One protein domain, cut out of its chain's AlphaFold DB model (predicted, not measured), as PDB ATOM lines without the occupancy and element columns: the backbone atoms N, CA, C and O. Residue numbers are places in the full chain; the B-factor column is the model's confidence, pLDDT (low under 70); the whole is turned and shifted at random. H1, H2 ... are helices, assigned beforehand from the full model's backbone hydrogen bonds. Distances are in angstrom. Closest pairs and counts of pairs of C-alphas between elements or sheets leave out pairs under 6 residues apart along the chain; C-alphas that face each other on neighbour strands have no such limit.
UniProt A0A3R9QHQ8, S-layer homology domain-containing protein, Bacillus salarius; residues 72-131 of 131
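What this domain is: This is residues 72 to 131 of the 131 residues of the protein "S-layer homology domain-containing protein" of Bacillus salarius (UniProt A0A3R9QHQ8). There is little regular structure here: two short helices, H1 and H2, pack crosswise, and long loops wrap round H2. The loop of residues 85 to 106 arches round H2, and residues 116 to 131 fold back towards the first printed residue. The printed part has 60 residues, 20 of them in two named helices, H1 then H2, with no named strand, and is all helix by class. It is compact, with a radius of gyration of the C-alphas of 10.2 A, and rounded, spanning 27 by 25 by 21 A.

How they stand to each other: Look at H1, residues 74 to 84, and then H2, residues 107 to 115: they touch, their closest C-alphas being those of Ser 79 and Val 109, 6.1 A apart. Their lines are about perpendicular, but only just, at 71 degrees. In both helices every O i to N i+4 pair is within hydrogen-bond range.

Where its parts are: Find C-alpha 74 at (159.608, 187.354, 189.538); from there H1 runs 15.3 A to C-alpha 84. H2 runs 12.1 A, ending at C-alpha 115, (151.076, 173.702, 190.904).

The domain as a whole: The farthest C-alphas, of Asn 91 and Leu 131, are 28.6 A apart. The printed part has no cut; the 22-residue link from H1 to H2 is long. Residue 131 alone has pLDDT under 70.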
ATOM      1  N   VAL A  72     162.620 193.017 185.120       94.19
ATOM      2  CA  VAL A  72     161.438 192.179 185.310       94.19
ATOM      3  C   VAL A  72     161.476 191.549 186.702       94.19
ATOM      4  O   VAL A  72     162.434 190.856 187.049       94.19
ATOM      5  N   ILE A  73     160.416 191.734 187.487       96.19
ATOM      6  CA  ILE A  73     160.268 191.054 188.781       96.19
ATOM      7  C   ILE A  73     159.723 189.633 188.608       96.19
ATOM      8  O   ILE A  73     159.064 189.290 187.623       96.19
ATOM      9  N   ARG A  74     159.949 188.783 189.610       97.25
ATOM     10  CA  ARG A  74     159.608 187.354 189.538       97.25
ATOM     11  C   ARG A  74     158.130 187.061 189.256       97.25
ATOM     12  O   ARG A  74     157.837 186.087 188.564       97.25
ATOM     13  N   SER A  75     157.201 187.878 189.760       97.38
ATOM     14  CA  SER A  75     155.771 187.723 189.452       97.38
ATOM     15  C   SER A  75     155.432 188.071 188.000       97.38
ATOM     16  O   SER A  75     154.602 187.394 187.407       97.38
ATOM     17  N   GLN A  76     156.097 189.060 187.398       96.88
ATOM     18  CA  GLN A  76     155.925 189.380 185.975       96.88
ATOM     19  C   GLN A  76     156.445 188.240 185.097       96.88
ATOM     20  O   GLN A  76     155.764 187.829 184.161       96.88
ATOM     21  N   ALA A  77     157.602 187.666 185.446       97.50
ATOM     22  CA  ALA A  77     158.117 186.476 184.774       97.50
ATOM     23  C   ALA A  77     157.133 185.298 184.851       97.50
ATOM     24  O   ALA A  77     156.869 184.647 183.844       97.50
ATOM     25  N   ALA A  78     156.532 185.060 186.021       98.25
ATOM     26  CA  ALA A  78     155.496 184.041 186.176       98.25
ATOM     27  C   ALA A  78     154.261 184.322 185.299       98.25
ATOM     28  O   ALA A  78     153.769 183.404 184.644       98.25
ATOM     29  N   SER A  79     153.798 185.575 185.231       98.31
ATOM     30  CA  SER A  79     152.677 185.971 184.366       98.31
ATOM     31  C   SER A  79     152.973 185.730 182.885       98.31
ATOM     32  O   SER A  79     152.109 185.224 182.173       98.31
ATOM     33  N   MET A  80     154.192 186.035 182.426       98.50
ATOM     34  CA  MET A  80     154.608 185.745 181.049       98.50
ATOM     35  C   MET A  80     154.560 184.244 180.756       98.50
ATOM     36  O   MET A  80     154.075 183.849 179.701       98.50
ATOM     37  N   ILE A  81     154.997 183.392 181.692       98.56
ATOM     38  CA  ILE A  81     154.949 181.936 181.503       98.56
ATOM     39  C   ILE A  81     153.511 181.414 181.480       98.56
ATOM     40  O   ILE A  81     153.185 180.601 180.618       98.56
ATOM     41  N   VAL A  82     152.647 181.884 182.387       98.69
ATOM     42  CA  VAL A  82     151.220 181.520 182.390       98.69
ATOM     43  C   VAL A  82     150.585 181.818 181.037       98.69
ATOM     44  O   VAL A  82     149.927 180.946 180.483       98.69
ATOM     45  N   LYS A  83     150.834 183.009 180.484       98.56
ATOM     46  CA  LYS A  83     150.317 183.406 179.169       98.56
ATOM     47  C   LYS A  83     150.927 182.590 178.031       98.56
ATOM     48  O   LYS A  83     150.204 182.091 177.180       98.56
ATOM     49  N   ALA A  84     152.248 182.411 178.030       98.31
ATOM     50  CA  ALA A  84     152.953 181.678 176.980       98.31
ATOM     51  C   ALA A  84     152.540 180.199 176.891       98.31
ATOM     52  O   ALA A  84     152.601 179.606 175.816       98.31
ATOM     53  N   LEU A  85     152.152 179.604 178.021       98.25
ATOM     54  CA  LEU A  85     151.741 178.205 178.119       98.25
ATOM     55  C   LEU A  85     150.221 178.016 178.222       98.25
ATOM     56  O   LEU A  85     149.788 176.874 178.351       98.25
ATOM     57  N   ASP A  86     149.439 179.099 178.170       97.94
ATOM     58  CA  ASP A  86     147.976 179.090 178.320       97.94
ATOM     59  C   ASP A  86     147.513 178.314 179.571       97.94
ATOM     60  O   ASP A  86     146.684 177.405 179.520       97.94
ATOM     61  N   LEU A  87     148.138 178.607 180.719       98.25
ATOM     62  CA  LEU A  87     147.848 177.902 181.968       98.25
ATOM     63  C   LEU A  87     146.556 178.413 182.607       98.25
ATOM     64  O   LEU A  87     146.407 179.605 182.867       98.25
ATOM     65  N   GLU A  88     145.699 177.481 183.016       97.81
ATOM     66  CA  GLU A  88     144.569 177.771 183.899       97.81
ATOM     67  C   GLU A  88     145.066 178.354 185.232       97.81
ATOM     68  O   GLU A  88     145.987 177.812 185.859       97.81
ATOM     69  N   ILE A  89     144.452 179.446 185.690       97.62
ATOM     70  CA  ILE A  89     144.817 180.121 186.950       97.62
ATOM     71  C   ILE A  89     143.742 180.007 188.032       97.62
ATOM     72  O   ILE A  89     144.021 180.223 189.207       97.62
ATOM     73  N   GLU A  90     142.525 179.611 187.671       96.19
ATOM     74  CA  GLU A  90     141.439 179.467 188.633       96.19
ATOM     75  C   GLU A  90     141.552 178.168 189.443       96.19
ATOM     76  O   GLU A  90     142.069 177.148 188.985       96.19
ATOM     77  N   ASN A  91     141.007 178.179 190.664       94.56
ATOM     78  CA  ASN A  91     140.856 176.993 191.519       94.56
ATOM     79  C   ASN A  91     142.163 176.215 191.792       94.56
ATOM     80  O   ASN A  91     142.145 175.001 192.022       94.56
ATOM     81  N   ARG A  92     143.307 176.904 191.798       96.25
ATOM     82  CA  ARG A  92     144.615 176.306 192.091       96.25
ATOM     83  C   ARG A  92     144.779 175.958 193.570       96.25
ATOM     84  O   ARG A  92     144.187 176.578 194.457       96.25
ATOM     85  N   LYS A  93     145.628 174.965 193.865       97.50
ATOM     86  CA  LYS A  93     146.007 174.648 195.250       97.50
ATOM     87  C   LYS A  93     146.795 175.813 195.834       97.50
ATOM     88  O   LYS A  93     147.704 176.320 195.179       97.50
ATOM     89  N   ASN A  94     146.476 176.176 197.079       97.00
ATOM     90  CA  ASN A  94     147.212 177.196 197.820       97.00
ATOM     91  C   ASN A  94     148.698 176.800 197.911       97.00
ATOM     92  O   ASN A  94     148.978 175.739 198.478       97.00
ATOM     93  N   PRO A  95     149.623 177.623 197.389       95.94
ATOM     94  CA  PRO A  95     151.051 177.338 197.459       95.94
ATOM     95  C   PRO A  95     151.658 177.550 198.857       95.94
ATOM     96  O   PRO A  95     152.790 177.139 199.087       95.94
ATOM     97  N   ASP A  96     150.919 178.174 199.785       96.00
ATOM     98  CA  ASP A  96     151.306 178.395 201.189       96.00
ATOM     99  C   ASP A  96     152.628 179.168 201.368       96.00
ATOM    100  O   ASP A  96     153.353 179.007 202.351       96.00
ATOM    101  N   PHE A  97     152.954 180.034 200.401       98.19
ATOM    102  CA  PHE A  97     154.103 180.927 200.499       98.19
ATOM    103  C   PHE A  97     153.846 182.044 201.516       98.19
ATOM    104  O   PHE A  97     152.843 182.751 201.445       98.19
ATOM    105  N   SER A  98     154.792 182.254 202.435       97.62
ATOM    106  CA  SER A  98     154.659 183.226 203.529       97.62
ATOM    107  C   SER A  98     154.603 184.686 203.070       97.62
ATOM    108  O   SER A  98     154.175 185.554 203.826       97.62
ATOM    109  N   ASP A  99     155.085 184.973 201.861       97.25
ATOM    110  CA  ASP A  99     155.223 186.313 201.285       97.25
ATOM    111  C   ASP A  99     154.252 186.582 200.123       97.25
ATOM    112  O   ASP A  99     154.382 187.592 199.430       97.25
ATOM    113  N   VAL A 100     153.260 185.707 199.923       97.50
ATOM    114  CA  VAL A 100     152.211 185.878 198.912       97.50
ATOM    115  C   VAL A 100     150.841 185.742 199.575       97.50
ATOM    116  O   VAL A 100     150.337 184.645 199.798       97.50
ATOM    117  N   SER A 101     150.222 186.881 199.896       96.94
ATOM    118  CA  SER A 101     148.833 186.920 200.378       96.94
ATOM    119  C   SER A 101     147.855 186.508 199.272       96.94
ATOM    120  O   SER A 101     148.114 186.769 198.101       96.94
ATOM    121  N   LYS A 102     146.689 185.958 199.638       96.06
ATOM    122  CA  LYS A 102     145.589 185.672 198.695       96.06
ATOM    123  C   LYS A 102     145.054 186.911 197.978       96.06
ATOM    124  O   LYS A 102     144.550 186.793 196.872       96.06
ATOM    125  N   ASP A 103     145.203 188.084 198.589       96.44
ATOM    126  CA  ASP A 103     144.810 189.364 197.986       96.44
ATOM    127  C   ASP A 103     145.900 189.942 197.062       96.44
ATOM    128  O   ASP A 103     145.744 191.025 196.499       96.44
ATOM    129  N   PHE A 104     147.049 189.267 196.929       96.62
ATOM    130  CA  PHE A 104     148.100 189.695 196.015       96.62
ATOM    131  C   PHE A 104     147.624 189.544 194.566       96.62
ATOM    132  O   PHE A 104     147.151 188.483 194.176       96.62
ATOM    133  N   HIS A 105     147.805 190.581 193.747       95.81
ATOM    134  CA  HIS A 105     147.282 190.631 192.375       95.81
ATOM    135  C   HIS A 105     147.723 189.457 191.481       95.81
ATOM    136  O   HIS A 105     147.010 189.099 190.553       95.81
ATOM    137  N   ALA A 106     148.888 188.862 191.749       96.88
ATOM    138  CA  ALA A 106     149.400 187.708 191.013       96.88
ATOM    139  C   ALA A 106     149.311 186.397 191.817       96.88
ATOM    140  O   ALA A 106     150.029 185.451 191.509       96.88
ATOM    141  N   TYR A 107     148.475 186.319 192.861       98.19
ATOM    142  CA  TYR A 107     148.350 185.116 193.692       98.19
ATOM    143  C   TYR A 107     148.002 183.874 192.858       98.19
ATOM    144  O   TYR A 107     148.690 182.859 192.963       98.19
ATOM    145  N   ASP A 108     147.000 183.968 191.982       98.44
ATOM    146  CA  ASP A 108     146.556 182.840 191.155       98.44
ATOM    147  C   ASP A 108     147.611 182.428 190.116       98.44
ATOM    148  O   ASP A 108     147.846 181.239 189.897       98.44
ATOM    149  N   VAL A 109     148.337 183.401 189.559       98.56
ATOM    150  CA  VAL A 109     149.497 183.163 188.682       98.56
ATOM    151  C   VAL A 109     150.590 182.397 189.429       98.56
ATOM    152  O   VAL A 109     151.091 181.392 188.928       98.56
ATOM    153  N   VAL A 110     150.940 182.836 190.642       98.50
ATOM    154  CA  VAL A 110     151.936 182.172 191.498       98.50
ATOM    155  C   VAL A 110     151.496 180.751 191.845       98.50
ATOM    156  O   VAL A 110     152.301 179.818 191.779       98.50
ATOM    157  N   ALA A 111     150.222 180.571 192.189       98.50
ATOM    158  CA  ALA A 111     149.661 179.262 192.478       98.50
ATOM    159  C   ALA A 111     149.749 178.344 191.251       98.50
ATOM    160  O   ALA A 111     150.184 177.202 191.393       98.50
ATOM    161  N   ALA A 112     149.419 178.839 190.055       98.69
ATOM    162  CA  ALA A 112     149.479 178.072 188.815       98.69
ATOM    163  C   ALA A 112     150.897 177.578 188.506       98.69
ATOM    164  O   ALA A 112     151.114 176.371 188.420       98.69
ATOM    165  N   VAL A 113     151.884 178.475 188.432       98.62
ATOM    166  CA  VAL A 113     153.266 178.083 188.092       98.62
ATOM    167  C   VAL A 113     153.903 177.158 189.133       98.62
ATOM    168  O   VAL A 113     154.783 176.370 188.789       98.62
ATOM    169  N   TRP A 114     153.468 177.231 190.395       98.31
ATOM    170  CA  TRP A 114     153.900 176.298 191.435       98.31
ATOM    171  C   TRP A 114     153.188 174.941 191.335       98.31
ATOM    172  O   TRP A 114     153.839 173.908 191.468       98.31
ATOM    173  N   ASN A 115     151.873 174.929 191.074       98.31
ATOM    174  CA  ASN A 115     151.076 173.702 190.904       98.31
ATOM    175  C   ASN A 115     151.566 172.874 189.703       98.31
ATOM    176  O   ASN A 115     151.498 171.651 189.762       98.31
ATOM    177  N   GLU A 116     152.058 173.538 188.654       98.19
ATOM    178  CA  GLU A 116     152.650 172.916 187.459       98.19
ATOM    179  C   GLU A 116     154.158 172.623 187.595       98.19
ATOM    180  O   GLU A 116     154.798 172.221 186.628       98.19
ATOM    181  N   GLU A 117     154.754 172.851 188.771       97.44
ATOM    182  CA  GLU A 117     156.183 172.609 189.046       97.44
ATOM    183  C   GLU A 117     157.163 173.408 188.157       97.44
ATOM    184  O   GLU A 117     158.353 173.104 188.084       97.44
ATOM    185  N   ILE A 118     156.690 174.481 187.520       97.88
ATOM    186  CA  ILE A 118     157.485 175.349 186.639       97.88
ATOM    187  C   ILE A 118     158.365 176.286 187.467       97.88
ATOM    188  O   ILE A 118     159.545 176.484 187.172       97.88
ATOM    189  N   ILE A 119     157.790 176.887 188.511       96.38
ATOM    190  CA  ILE A 119     158.498 177.808 189.394       96.38
ATOM    191  C   ILE A 119     158.374 177.336 190.843       96.38
ATOM    192  O   ILE A 119     157.312 177.382 191.459       96.38
ATOM    193  N   SER A 120     159.511 176.973 191.435       95.38
ATOM    194  CA  SER A 120     159.625 176.680 192.865       95.38
ATOM    195  C   SER A 120     159.850 177.944 193.699       95.38
ATOM    196  O   SER A 120     160.467 178.904 193.227       95.38
ATOM    197  N   GLY A 121     159.448 177.911 194.970       93.81
ATOM    198  CA  GLY A 121     159.910 178.857 195.992       93.81
ATOM    199  C   GLY A 121     161.145 178.356 196.750       93.81
ATOM    200  O   GLY A 121     161.659 177.266 196.494       93.81
ATOM    201  N   ARG A 122     161.619 179.141 197.720       94.69
ATOM    202  CA  ARG A 122     162.715 178.770 198.631       94.69
ATOM    203  C   ARG A 122     162.412 179.273 200.036       94.69
ATOM    204  O   ARG A 122     161.938 180.388 200.200       94.69
ATOM    205  N   ASN A 123     162.730 178.469 201.054       95.50
ATOM    206  CA  ASN A 123     162.530 178.818 202.469       95.50
ATOM    207  C   ASN A 123     161.080 179.230 202.800       95.50
ATOM    208  O   ASN A 123     160.867 180.113 203.623       95.50
ATOM    209  N   GLY A 124     160.094 178.620 202.134       95.75
ATOM    210  CA  GLY A 124     158.677 178.955 202.314       95.75
ATOM    211  C   GLY A 124     158.230 180.258 201.644       95.75
ATOM    212  O   GLY A 124     157.099 180.669 201.856       95.75
ATOM    213  N   ALA A 125     159.073 180.895 200.827       97.38
ATOM    214  CA  ALA A 125     158.762 182.142 200.133       97.38
ATOM    215  C   ALA A 125     158.826 181.986 198.604       97.38
ATOM    216  O   ALA A 125     159.648 181.229 198.076       97.38
ATOM    217  N   PHE A 126     157.978 182.731 197.894       97.50
ATOM    218  CA  PHE A 126     158.004 182.836 196.435       97.50
ATOM    219  C   PHE A 126     158.922 183.952 195.940       97.50
ATOM    220  O   PHE A 126     159.514 183.808 194.872       97.50
ATOM    221  N   MET A 127     159.036 185.041 196.705       96.56
ATOM    222  CA  MET A 127     159.796 186.256 196.411       96.56
ATOM    223  C   MET A 127     159.296 186.987 195.152       96.56
ATOM    224  O   MET A 127     160.053 187.149 194.193       96.56
ATOM    225  N   PRO A 128     158.025 187.445 195.124       95.56
ATOM    226  CA  PRO A 128     157.406 187.986 193.910       95.56
ATOM    227  C   PRO A 128     158.071 189.270 193.390       95.56
ATOM    228  O   PRO A 128     158.048 189.508 192.187       95.56
ATOM    229  N   MET A 129     158.682 190.063 194.278       93.31
ATOM    230  CA  MET A 129     159.282 191.373 193.977       93.31
ATOM    231  C   MET A 129     160.819 191.353 193.885       93.31
ATOM    232  O   MET A 129     161.442 192.411 193.904       93.31
ATOM    233  N   MET A 130     161.455 190.177 193.885       81.62
ATOM    234  CA  MET A 130     162.921 190.087 193.880       81.62
ATOM    235  C   MET A 130     163.508 190.421 192.500       81.62
ATOM    236  O   MET A 130     162.928 190.032 191.483       81.62
ATOM    237  N   LEU A 131     164.658 191.110 192.520       55.03
ATOM    238  CA  LEU A 131     165.595 191.319 191.408       55.03
ATOM    239  C   LEU A 131     166.743 190.307 191.505       55.03
ATOM    240  O   LEU A 131     167.191 190.062 192.652       55.03
TER     241      LEU A 131